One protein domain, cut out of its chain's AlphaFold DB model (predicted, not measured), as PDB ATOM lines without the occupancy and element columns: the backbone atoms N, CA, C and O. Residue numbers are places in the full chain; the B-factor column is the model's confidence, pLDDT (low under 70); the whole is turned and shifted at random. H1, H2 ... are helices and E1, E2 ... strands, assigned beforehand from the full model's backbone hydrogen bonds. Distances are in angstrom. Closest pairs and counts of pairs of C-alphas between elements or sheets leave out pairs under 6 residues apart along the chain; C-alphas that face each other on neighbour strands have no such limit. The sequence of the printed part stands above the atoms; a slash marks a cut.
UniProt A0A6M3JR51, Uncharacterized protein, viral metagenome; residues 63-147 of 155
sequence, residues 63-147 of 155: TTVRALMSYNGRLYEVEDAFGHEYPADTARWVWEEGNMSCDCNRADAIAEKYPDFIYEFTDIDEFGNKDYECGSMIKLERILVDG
ATOM      1  N   THR A  63     -59.984   4.799  10.047       85.94
ATOM      2  CA  THR A  63     -59.219   3.889  10.883       85.94
ATOM      3  C   THR A  63     -57.801   3.851  10.352       85.94
ATOM      4  O   THR A  63     -57.551   3.377   9.248       85.94
ATOM      5  N   THR A  64     -56.864   4.380  11.131       88.81
ATOM      6  CA  THR A  64     -55.457   4.466  10.726       88.81
ATOM      7  C   THR A  64     -54.642   3.434  11.481       88.81
ATOM      8  O   THR A  64     -54.693   3.363  12.712       88.81
ATOM      9  N   VAL A  65     -53.846   2.658  10.756       90.19
ATOM     10  CA  VAL A  65     -52.878   1.727  11.327       90.19
ATOM     11  C   VAL A  65     -51.481   2.312  11.185       90.19
ATOM     12  O   VAL A  65     -51.085   2.759  10.115       90.19
ATOM     13  N   ARG A  66     -50.707   2.286  12.268       93.00
ATOM     14  CA  ARG A  66     -49.268   2.561  12.264       93.00
ATOM     15  C   ARG A  66     -48.520   1.323  12.714       93.00
ATOM     16  O   ARG A  66     -48.614   0.930  13.880       93.00
ATOM     17  N   ALA A  67     -47.768   0.730  11.802       93.62
ATOM     18  CA  ALA A  67     -46.997  -0.477  12.038       93.62
ATOM     19  C   ALA A  67     -45.499  -0.167  12.030       93.62
ATOM     20  O   ALA A  67     -44.983   0.464  11.110       93.62
ATOM     21  N   LEU A  68     -44.791  -0.646  13.051       95.62
ATOM     22  CA  LEU A  68     -43.336  -0.692  13.080       95.62
ATOM     23  C   LEU A  68     -42.901  -2.120  12.780       95.62
ATOM     24  O   LEU A  68     -43.223  -3.042  13.533       95.62
ATOM     25  N   MET A  69     -42.149  -2.286  11.703       94.94
ATOM     26  CA  MET A  69     -41.666  -3.577  11.238       94.94
ATOM     27  C   MET A  69     -40.143  -3.617  11.233       94.94
ATOM     28  O   MET A  69     -39.498  -2.599  10.982       94.94
ATOM     29  N   SER A  70     -39.559  -4.784  11.495       94.31
ATOM     30  CA  SER A  70     -38.119  -5.000  11.379       94.31
ATOM     31  C   SER A  70     -37.784  -5.994  10.271       94.31
ATOM     32  O   SER A  70     -38.411  -7.044  10.139       94.31
ATOM     33  N   TYR A  71     -36.780  -5.645   9.464       93.06
ATOM     34  CA  TYR A  71     -36.231  -6.505   8.418       93.06
ATOM     35  C   TYR A  71     -34.750  -6.187   8.197       93.06
ATOM     36  O   TYR A  71     -34.359  -5.021   8.113       93.06
ATOM     37  N   ASN A  72     -33.915  -7.228   8.141       90.50
ATOM     38  CA  ASN A  72     -32.462  -7.133   7.951       90.50
ATOM     39  C   ASN A  72     -31.770  -6.093   8.870       90.50
ATOM     40  O   ASN A  72     -30.943  -5.285   8.446       90.50
ATOM     41  N   GLY A  73     -32.177  -6.060  10.146       91.56
ATOM     42  CA  GLY A  73     -31.629  -5.143  11.155       91.56
ATOM     43  C   GLY A  73     -32.052  -3.675  11.006       91.56
ATOM     44  O   GLY A  73     -31.541  -2.825  11.734       91.56
ATOM     45  N   ARG A  74     -32.973  -3.365  10.090       95.06
ATOM     46  CA  ARG A  74     -33.570  -2.036   9.908       95.06
ATOM     47  C   ARG A  74     -35.012  -2.019  10.397       95.06
ATOM     48  O   ARG A  74     -35.674  -3.054  10.407       95.06
ATOM     49  N   LEU A  75     -35.473  -0.836  10.794       96.25
ATOM     50  CA  LEU A  75     -36.850  -0.580  11.203       96.25
ATOM     51  C   LEU A  75     -37.566   0.259  10.145       96.25
ATOM     52  O   LEU A  75     -37.007   1.241   9.658       96.25
ATOM     53  N   TYR A  76     -38.803  -0.120   9.848       96.00
ATOM     54  CA  TYR A  76     -39.670   0.518   8.868       96.00
ATOM     55  C   TYR A  76     -40.988   0.879   9.539       96.00
ATOM     56  O   TYR A  76     -41.634   0.024  10.142       96.00
ATOM     57  N   GLU A  77     -41.370   2.147   9.460       96.19
ATOM     58  CA  GLU A  77     -42.637   2.632   9.992       96.19
ATOM     59  C   GLU A  77     -43.591   2.852   8.826       96.19
ATOM     60  O   GLU A  77     -43.337   3.701   7.974       96.19
ATOM     61  N   VAL A  78     -44.692   2.116   8.793       93.75
ATOM     62  CA  VAL A  78     -45.729   2.235   7.768       93.75
ATOM     63  C   VAL A  78     -46.987   2.802   8.411       93.75
ATOM     64  O   VAL A  78     -47.329   2.445   9.537       93.75
ATOM     65  N   GLU A  79     -47.633   3.725   7.705       92.00
ATOM     66  CA  GLU A  79     -48.960   4.232   8.048       92.00
ATOM     67  C   GLU A  79     -49.905   3.813   6.926       92.00
ATOM     68  O   GLU A  79     -49.581   4.026   5.761       92.00
ATOM     69  N   ASP A  80     -51.024   3.201   7.292       85.31
ATOM     70  CA  ASP A  80     -52.029   2.679   6.375       85.31
ATOM     71  C   ASP A  80     -53.417   3.185   6.784       85.31
ATOM     72  O   ASP A  80     -53.800   3.125   7.961       85.31
ATOM     73  N   ALA A  81     -54.157   3.715   5.813       84.88
ATOM     74  CA  ALA A  81     -55.540   4.131   5.988       84.88
ATOM     75  C   ALA A  81     -56.434   2.919   5.712       84.88
ATOM     76  O   ALA A  81     -56.845   2.672   4.584       84.88
ATOM     77  N   PHE A  82     -56.750   2.178   6.771       77.94
ATOM     78  CA  PHE A  82     -57.417   0.876   6.705       77.94
ATOM     79  C   PHE A  82     -58.887   0.943   6.233       77.94
ATOM     80  O   PHE A  82     -59.534  -0.081   6.028       77.94
ATOM     81  N   GLY A  83     -59.436   2.150   6.094       78.25
ATOM     82  CA  GLY A  83     -60.827   2.431   5.736       78.25
ATOM     83  C   GLY A  83     -61.457   3.412   6.718       78.25
ATOM     84  O   GLY A  83     -60.755   4.021   7.524       78.25
ATOM     85  N   HIS A  84     -62.778   3.558   6.685       79.00
ATOM     86  CA  HIS A  84     -63.530   4.414   7.610       79.00
ATOM     87  C   HIS A  84     -64.440   3.592   8.525       79.00
ATOM     88  O   HIS A  84     -64.920   2.532   8.127       79.00
ATOM     89  N   GLU A  85     -64.660   4.068   9.757       75.31
ATOM     90  CA  GLU A  85     -65.494   3.385  10.773       75.31
ATOM     91  C   GLU A  85     -65.069   1.930  11.045       75.31
ATOM     92  O   GLU A  85     -65.841   1.104  11.533       75.31
ATOM     93  N   TYR A  86     -63.840   1.553  10.689       77.81
ATOM     94  CA  TYR A  86     -63.384   0.181  10.842       77.81
ATOM     95  C   TYR A  86     -63.005  -0.075  12.306       77.81
ATOM     96  O   TYR A  86     -62.187   0.681  12.842       77.81
ATOM     97  N   PRO A  87     -63.535  -1.119  12.967       81.25
ATOM     98  CA  PRO A  87     -63.180  -1.408  14.349       81.25
ATOM     99  C   PRO A  87     -61.670  -1.544  14.522       81.25
ATOM    100  O   PRO A  87     -61.007  -2.236  13.738       81.25
ATOM    101  N   ALA A  88     -61.126  -0.905  15.560       85.38
ATOM    102  CA  ALA A  88     -59.688  -0.926  15.818       85.38
ATOM    103  C   ALA A  88     -59.160  -2.361  15.964       85.38
ATOM    104  O   ALA A  88     -58.090  -2.692  15.453       85.38
ATOM    105  N   ASP A  89     -59.937  -3.225  16.620       85.06
ATOM    106  CA  ASP A  89     -59.580  -4.624  16.843       85.06
ATOM    107  C   ASP A  89     -59.579  -5.437  15.548       85.06
ATOM    108  O   ASP A  89     -58.726  -6.303  15.363       85.06
ATOM    109  N   THR A  90     -60.481  -5.141  14.608       84.44
ATOM    110  CA  THR A  90     -60.488  -5.830  13.313       84.44
ATOM    111  C   THR A  90     -59.316  -5.374  12.445       84.44
ATOM    112  O   THR A  90     -58.636  -6.216  11.864       84.44
ATOM    113  N   ALA A  91     -59.016  -4.072  12.412       86.19
ATOM    114  CA  ALA A  91     -57.833  -3.561  11.715       86.19
ATOM    115  C   ALA A  91     -56.533  -4.136  12.311       86.19
ATOM    116  O   ALA A  91     -55.639  -4.558  11.577       86.19
ATOM    117  N   ARG A  92     -56.458  -4.246  13.645       88.88
ATOM    118  CA  ARG A  92     -55.360  -4.926  14.342       88.88
ATOM    119  C   ARG A  92     -55.242  -6.389  13.913       88.88
ATOM    120  O   ARG A  92     -54.153  -6.814  13.534       88.88
ATOM    121  N   TRP A  93     -56.347  -7.134  13.938       89.75
ATOM    122  CA  TRP A  93     -56.362  -8.544  13.553       89.75
ATOM    123  C   TRP A  93     -55.847  -8.749  12.126       89.75
ATOM    124  O   TRP A  93     -55.057  -9.658  11.892       89.75
ATOM    125  N   VAL A  94     -56.204  -7.880  11.174       87.62
ATOM    126  CA  VAL A  94     -55.728  -8.010   9.787       87.62
ATOM    127  C   VAL A  94     -54.205  -7.906   9.673       87.62
ATOM    128  O   VAL A  94     -53.611  -8.628   8.872       87.62
ATOM    129  N   TRP A  95     -53.573  -7.067  10.490       88.00
ATOM    130  CA  TRP A  95     -52.118  -6.888  10.535       88.00
ATOM    131  C   TRP A  95     -51.368  -7.949  11.340       88.00
ATOM    132  O   TRP A  95     -50.236  -8.310  10.994       88.00
ATOM    133  N   GLU A  96     -51.977  -8.441  12.412       88.50
ATOM    134  CA  GLU A  96     -51.366  -9.438  13.290       88.50
ATOM    135  C   GLU A  96     -51.552 -10.866  12.746       88.50
ATOM    136  O   GLU A  96     -50.595 -11.640  12.741       88.50
ATOM    137  N   GLU A  97     -52.740 -11.196  12.233       86.31
ATOM    138  CA  GLU A  97     -53.156 -12.567  11.892       86.31
ATOM    139  C   GLU A  97     -53.795 -12.713  10.499       86.31
ATOM    140  O   GLU A  97     -53.817 -13.809   9.942       86.31
ATOM    141  N   GLY A  98     -54.334 -11.632   9.935       85.31
ATOM    142  CA  GLY A  98     -55.021 -11.648   8.644       85.31
ATOM    143  C   GLY A  98     -54.085 -11.447   7.453       85.31
ATOM    144  O   GLY A  98     -52.937 -11.884   7.450       85.31
ATOM    145  N   ASN A  99     -54.577 -10.777   6.408       83.19
ATOM    146  CA  ASN A  99     -53.847 -10.632   5.144       83.19
ATOM    147  C   ASN A  99     -52.482  -9.938   5.321       83.19
ATOM    148  O   ASN A  99     -51.473 -10.383   4.779       83.19
ATOM    149  N   MET A 100     -52.421  -8.898   6.153       86.56
ATOM    150  CA  MET A 100     -51.197  -8.136   6.429       86.56
ATOM    151  C   MET A 100     -50.237  -8.866   7.391       86.56
ATOM    152  O   MET A 100     -49.187  -8.326   7.754       86.56
ATOM    153  N   SER A 101     -50.555 -10.104   7.792       86.88
ATOM    154  CA  SER A 101     -49.618 -10.974   8.506       86.88
ATOM    155  C   SER A 101     -48.572 -11.617   7.588       86.88
ATOM    156  O   SER A 101     -47.492 -11.959   8.075       86.88
ATOM    157  N   CYS A 102     -48.845 -11.738   6.278       85.88
ATOM    158  CA  CYS A 102     -47.879 -12.293   5.332       85.88
ATOM    159  C   CYS A 102     -46.773 -11.289   5.007       85.88
ATOM    160  O   CYS A 102     -47.007 -10.095   4.800       85.88
ATOM    161  N   ASP A 103     -45.555 -11.807   4.911       87.69
ATOM    162  CA  ASP A 103     -44.370 -11.038   4.552       87.69
ATOM    163  C   ASP A 103     -44.495 -10.362   3.183       87.69
ATOM    164  O   ASP A 103     -44.005  -9.254   3.016       87.69
ATOM    165  N   CYS A 104     -45.197 -10.989   2.236       83.94
ATOM    166  CA  CYS A 104     -45.509 -10.414   0.931       83.94
ATOM    167  C   CYS A 104     -46.183  -9.041   1.045       83.94
ATOM    168  O   CYS A 104     -45.660  -8.038   0.570       83.94
ATOM    169  N   ASN A 105     -47.309  -8.987   1.754       87.69
ATOM    170  CA  ASN A 105     -48.088  -7.763   1.899       87.69
ATOM    171  C   ASN A 105     -47.355  -6.727   2.767       87.69
ATOM    172  O   ASN A 105     -47.431  -5.527   2.515       87.69
ATOM    173  N   ARG A 106     -46.586  -7.177   3.768       90.56
ATOM    174  CA  ARG A 106     -45.722  -6.286   4.558       90.56
ATOM    175  C   ARG A 106     -44.597  -5.687   3.717       90.56
ATOM    176  O   ARG A 106     -44.290  -4.509   3.874       90.56
ATOM    177  N   ALA A 107     -43.986  -6.481   2.841       90.12
ATOM    178  CA  ALA A 107     -42.951  -6.032   1.922       90.12
ATOM    179  C   ALA A 107     -43.502  -4.972   0.965       90.12
ATOM    180  O   ALA A 107     -42.865  -3.932   0.809       90.12
ATOM    181  N   ASP A 108     -44.691  -5.195   0.402       88.44
ATOM    182  CA  ASP A 108     -45.361  -4.229  -0.473       88.44
ATOM    183  C   ASP A 108     -45.648  -2.913   0.265       88.44
ATOM    184  O   ASP A 108     -45.273  -1.839  -0.210       88.44
ATOM    185  N   ALA A 109     -46.190  -2.990   1.483       91.06
ATOM    186  CA  ALA A 109     -46.474  -1.812   2.301       91.06
ATOM    187  C   ALA A 109     -45.205  -1.030   2.705       91.06
ATOM    188  O   ALA A 109     -45.219   0.199   2.806       91.06
ATOM    189  N   ILE A 110     -44.074  -1.715   2.923       92.94
ATOM    190  CA  ILE A 110     -42.780  -1.050   3.133       92.94
ATOM    191  C   ILE A 110     -42.289  -0.423   1.821       92.94
ATOM    192  O   ILE A 110     -41.875   0.735   1.831       92.94
ATOM    193  N   ALA A 111     -42.330  -1.153   0.706       92.06
ATOM    194  CA  ALA A 111     -41.817  -0.703  -0.587       92.06
ATOM    195  C   ALA A 111     -42.525   0.559  -1.102       92.06
ATOM    196  O   ALA A 111     -41.879   1.425  -1.692       92.06
ATOM    197  N   GLU A 112     -43.827   0.697  -0.834       90.56
ATOM    198  CA  GLU A 112     -44.603   1.887  -1.193       90.56
ATOM    199  C   GLU A 112     -44.040   3.163  -0.544       90.56
ATOM    200  O   GLU A 112     -43.941   4.213  -1.186       90.56
ATOM    201  N   LYS A 113     -43.607   3.071   0.718       93.69
ATOM    202  CA  LYS A 113     -43.071   4.209   1.478       93.69
ATOM    203  C   LYS A 113     -41.552   4.359   1.374       93.69
ATOM    204  O   LYS A 113     -41.035   5.471   1.501       93.69
ATOM    205  N   TYR A 114     -40.833   3.261   1.171       93.44
ATOM    206  CA  TYR A 114     -39.375   3.193   1.174       93.44
ATOM    207  C   TYR A 114     -38.876   2.648  -0.175       93.44
ATOM    208  O   TYR A 114     -38.680   1.443  -0.313       93.44
ATOM    209  N   PRO A 115     -38.624   3.511  -1.178       90.00
ATOM    210  CA  PRO A 115     -38.257   3.076  -2.532       90.00
ATOM    211  C   PRO A 115     -36.921   2.328  -2.633       90.00
ATOM    212  O   PRO A 115     -36.633   1.708  -3.654       90.00
ATOM    213  N   ASP A 116     -36.067   2.436  -1.613       90.19
ATOM    214  CA  ASP A 116     -34.796   1.717  -1.498       90.19
ATOM    215  C   ASP A 116     -34.940   0.353  -0.808       90.19
ATOM    216  O   ASP A 116     -33.955  -0.380  -0.677       90.19
ATOM    217  N   PHE A 117     -36.145   0.004  -0.360       90.25
ATOM    218  CA  PHE A 117     -36.431  -1.301   0.199       90.25
ATOM    219  C   PHE A 117     -36.343  -2.370  -0.890       90.25
ATOM    220  O   PHE A 117     -37.002  -2.309  -1.926       90.25
ATOM    221  N   ILE A 118     -35.513  -3.378  -0.633       85.44
ATOM    222  CA  ILE A 118     -35.370  -4.553  -1.481       85.44
ATOM    223  C   ILE A 118     -35.705  -5.750  -0.605       85.44
ATOM    224  O   ILE A 118     -34.974  -6.053   0.338       85.44
ATOM    225  N   TYR A 119     -36.818  -6.408  -0.918       82.19
ATOM    226  CA  TYR A 119     -37.175  -7.667  -0.284       82.19
ATOM    227  C   TYR A 119     -36.428  -8.811  -0.973       82.19
ATOM    228  O   TYR A 119     -36.616  -9.070  -2.166       82.19
ATOM    229  N   GLU A 120     -35.540  -9.471  -0.237       75.06
ATOM    230  CA  GLU A 120     -34.837 -10.659  -0.713       75.06
ATOM    231  C   GLU A 120     -35.759 -11.870  -0.547       75.06
ATOM    232  O   GLU A 120     -35.965 -12.349   0.564       75.06
ATOM    233  N   PHE A 121     -36.318 -12.363  -1.655       66.00
ATOM    234  CA  PHE A 121     -37.019 -13.647  -1.672       66.00
ATOM    235  C   PHE A 121     -35.983 -14.757  -1.497       66.00
ATOM    236  O   PHE A 121     -35.103 -14.920  -2.348       66.00
ATOM    237  N   THR A 122     -36.053 -15.484  -0.386       56.06
ATOM    238  CA  THR A 122     -35.098 -16.557  -0.084       56.06
ATOM    239  C   THR A 122     -35.449 -17.873  -0.760       56.06
ATOM    240  O   THR A 122     -34.537 -18.655  -1.023       56.06
ATOM    241  N   ASP A 123     -36.717 -18.087  -1.107       55.19
ATOM    242  CA  ASP A 123     -37.176 -19.342  -1.688       55.19
ATOM    243  C   ASP A 123     -37.528 -19.142  -3.165       55.19
ATOM    244  O   ASP A 123     -38.498 -18.495  -3.555       55.19
ATOM    245  N   ILE A 124     -36.641 -19.651  -4.013       55.94
ATOM    246  CA  ILE A 124     -36.922 -19.909  -5.418       55.94
ATOM    247  C   ILE A 124     -37.091 -21.422  -5.493       55.94
ATOM    248  O   ILE A 124     -36.175 -22.153  -5.106       55.94
ATOM    249  N   ASP A 125     -38.254 -21.882  -5.945       59.84
ATOM    250  CA  ASP A 125     -38.520 -23.304  -6.107       59.84
ATOM    251  C   ASP A 125     -37.509 -23.941  -7.084       59.84
ATOM    252  O   ASP A 125     -36.759 -23.274  -7.808       59.84
ATOM    253  N   GLU A 126     -37.482 -25.272  -7.137       55.69
ATOM    254  CA  GLU A 126     -36.585 -26.019  -8.029       55.69
ATOM    255  C   GLU A 126     -36.799 -25.726  -9.533       55.69
ATOM    256  O   GLU A 126     -35.982 -26.123 -10.369       55.69
ATOM    257  N   PHE A 127     -37.864 -24.998  -9.883       61.88
ATOM    258  CA  PHE A 127     -38.232 -24.596 -11.238       61.88
ATOM    259  C   PHE A 127     -37.895 -23.131 -11.551       61.88
ATOM    260  O   PHE A 127     -38.125 -22.684 -12.678       61.88
ATOM    261  N   GLY A 128     -37.306 -22.390 -10.610       56.84
ATOM    262  CA  GLY A 128     -36.976 -20.981 -10.804       56.84
ATOM    263  C   GLY A 128     -38.149 -20.029 -10.553       56.84
ATOM    264  O   GLY A 128     -38.014 -18.832 -10.824       56.84
ATOM    265  N   ASN A 129     -39.290 -20.520 -10.063       56.66
ATOM    266  CA  ASN A 129     -40.388 -19.667  -9.634       56.66
ATOM    267  C   ASN A 129     -40.090 -19.158  -8.230       56.66
ATOM    268  O   ASN A 129     -39.554 -19.877  -7.394       56.66
ATOM    269  N   LYS A 130     -40.458 -17.909  -7.962       56.50
ATOM    270  CA  LYS A 130     -40.444 -17.396  -6.595       56.50
ATOM    271  C   LYS A 130     -41.450 -18.215  -5.797       56.50
ATOM    272  O   LYS A 130     -42.641 -18.163  -6.107       56.50
ATOM    273  N   ASP A 131     -40.961 -18.985  -4.839       49.59
ATOM    274  CA  ASP A 131     -41.824 -19.626  -3.870       49.59
ATOM    275  C   ASP A 131     -42.248 -18.526  -2.897       49.59
ATOM    276  O   ASP A 131     -41.424 -17.872  -2.256       49.59
ATOM    277  N   TYR A 132     -43.543 -18.234  -2.872       52.34
ATOM    278  CA  TYR A 132     -44.115 -17.233  -1.975       52.34
ATOM    279  C   TYR A 132     -44.420 -17.852  -0.608       52.34
ATOM    280  O   TYR A 132     -45.324 -17.378   0.088       52.34
ATOM    281  N   GLU A 133     -43.708 -18.917  -0.212       51.91
ATOM    282  CA  GLU A 133     -43.705 -19.331   1.183       51.91
ATOM    283  C   GLU A 133     -43.317 -18.101   2.000       51.91
ATOM    284  O   GLU A 133     -42.227 -17.545   1.874       51.91
ATOM    285  N   CYS A 134     -44.292 -17.600   2.759       56.50
ATOM    286  CA  CYS A 134     -44.184 -16.408   3.579       56.50
ATOM    287  C   CYS A 134     -43.234 -16.703   4.741       56.50
ATOM    288  O   CYS A 134     -43.657 -16.881   5.885       56.50
ATOM    289  N   GLY A 135     -41.944 -16.821   4.432       54.09
ATOM    290  CA  GLY A 135     -40.874 -16.942   5.398       54.09
ATOM    291  C   GLY A 135     -40.948 -15.704   6.262       54.09
ATOM    292  O   GLY A 135     -40.835 -14.606   5.746       54.09
ATOM    293  N   SER A 136     -41.238 -15.876   7.547       65.44
ATOM    294  CA  SER A 136     -41.617 -14.816   8.487       65.44
ATOM    295  C   SER A 136     -40.420 -13.913   8.842       65.44
ATOM    296  O   SER A 136     -39.943 -13.890   9.981       65.44
ATOM    297  N   MET A 137     -39.858 -13.232   7.846       83.44
ATOM    298  CA  MET A 137     -38.634 -12.441   7.923       83.44
ATOM    299  C   MET A 137     -38.923 -11.002   8.336       83.44
ATOM    300  O   MET A 137     -38.114 -10.407   9.054       83.44
ATOM    301  N   ILE A 138     -40.064 -10.452   7.917       87.94
ATOM    302  CA  ILE A 138     -40.540  -9.135   8.329       87.94
ATOM    303  C   ILE A 138     -41.331  -9.285   9.623       87.94
ATOM    304  O   ILE A 138     -42.469  -9.762   9.657       87.94
ATOM    305  N   LYS A 139     -40.731  -8.836  10.724       91.25
ATOM    306  CA  LYS A 139     -41.346  -8.927  12.048       91.25
ATOM    307  C   LYS A 139     -42.154  -7.680  12.341       91.25
ATOM    308  O   LYS A 139     -41.628  -6.575  12.253       91.25
ATOM    309  N   LEU A 140     -43.402  -7.859  12.758       91.06
ATOM    310  CA  LEU A 140     -44.202  -6.783  13.332       91.06
ATOM    311  C   LEU A 140     -43.749  -6.545  14.782       91.06
ATOM    312  O   LEU A 140     -44.023  -7.352  15.665       91.06
ATOM    313  N   GLU A 141     -43.034  -5.449  15.020       93.81
ATOM    314  CA  GLU A 141     -42.498  -5.085  16.341       93.81
ATOM    315  C   GLU A 141     -43.534  -4.340  17.187       93.81
ATOM    316  O   GLU A 141     -43.572  -4.446  18.416       93.81
ATOM    317  N   ARG A 142     -44.357  -3.519  16.530       92.25
ATOM    318  CA  ARG A 142     -45.406  -2.731  17.173       92.25
ATOM    319  C   ARG A 142     -46.496  -2.385  16.177       92.25
ATOM    320  O   ARG A 142     -46.203  -2.056  15.035       92.25
ATOM    321  N   ILE A 143     -47.727  -2.344  16.666       91.06
ATOM    322  CA  ILE A 143     -48.863  -1.787  15.945       91.06
ATOM    323  C   ILE A 143     -49.658  -0.848  16.849       91.06
ATOM    324  O   ILE A 143     -49.956  -1.159  18.008       91.06
ATOM    325  N   LEU A 144     -49.979   0.321  16.310       88.38
ATOM    326  CA  LEU A 144     -50.920   1.273  16.874       88.38
ATOM    327  C   LEU A 144     -52.084   1.386  15.901       88.38
ATOM    328  O   LEU A 144     -51.867   1.535  14.703       88.38
ATOM    329  N   VAL A 145     -53.300   1.314  16.422       86.00
ATOM    330  CA  VAL A 145     -54.510   1.488  15.624       86.00
ATOM    331  C   VAL A 145     -55.295   2.627  16.238       86.00
ATOM    332  O   VAL A 145     -55.604   2.589  17.429       86.00
ATOM    333  N   ASP A 146     -55.571   3.640  15.429       84.62
ATOM    334  CA  ASP A 146     -56.523   4.694  15.745       84.62
ATOM    335  C   ASP A 146     -57.836   4.321  15.060       84.62
ATOM    336  O   ASP A 146     -57.964   4.443  13.843       84.62
ATOM    337  N   GLY A 147     -58.748   3.719  15.824       71.31
ATOM    338  CA  GLY A 147     -60.032   3.248  15.319       71.31
ATOM    339  C   GLY A 147     -60.976   4.403  15.041       71.31
ATOM    340  O   GLY A 147     -61.166   5.273  15.890       71.31
TER     341      GLY A 147
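What this domain is: This is residues 63 to 147 of the 155 residues of an uncharacterized protein of viral metagenome (UniProt A0A6M3JR51). Two layers: a twisted antiparallel sheet, E2-E1-E3, with helices H1 and H2 on one face. A long loop, residues 114 to 138, reaches out to 27 A from the mean of the C-alphas. The 85 printed residues run E1, E2, H1, H2, E3, class mixed; the whole is compact, radius of gyration of the C-alphas 13.7 A, spans 45 by 22 by 19 A.

How they stand to each other: E1, residues 63 to 71, and E2, residues 74 to 84, form a hairpin; N 67 and O 78, 2.9 A, are within hydrogen-bond range. H1, residues 88 to 96, runs along the strands, at 22 degrees to E1 on the local plane. H2, residues 103 to 113, runs across, at 86 degrees to E2 on the local plane; their closest C-alphas, Val 78 and Ile 110, are 6.4 A apart. E3, residues 139 to 146, is antiparallel to E1, N 66 and O 144 at 2.8 A; it touches H1, closest C-alphas Ala 88 and Val 145, 5.7 A. E2, H1, H2 and E3 make a split strand-helix-strand unit, E1 between its same-way strands, crossover right-handed. Every O i to N i+4 pair is within range in H1, 6 of 7 in H2.

Where its parts are: E1 begins at C-alpha 63 (-59.219, 3.889, 10.883) and measures 25.3 A, E2 30.7 A, H2 15.6 A; E3, 20.7 A, ends at C-alpha 146 (-56.523, 4.694, 15.745).

The domain as a whole: The farthest C-alphas, Glu 85 and Glu 126, are 45.3 A apart. The printed part has no cut; the link H2 to E3 is long; pLDDT is under 70 at residues 121 to 136.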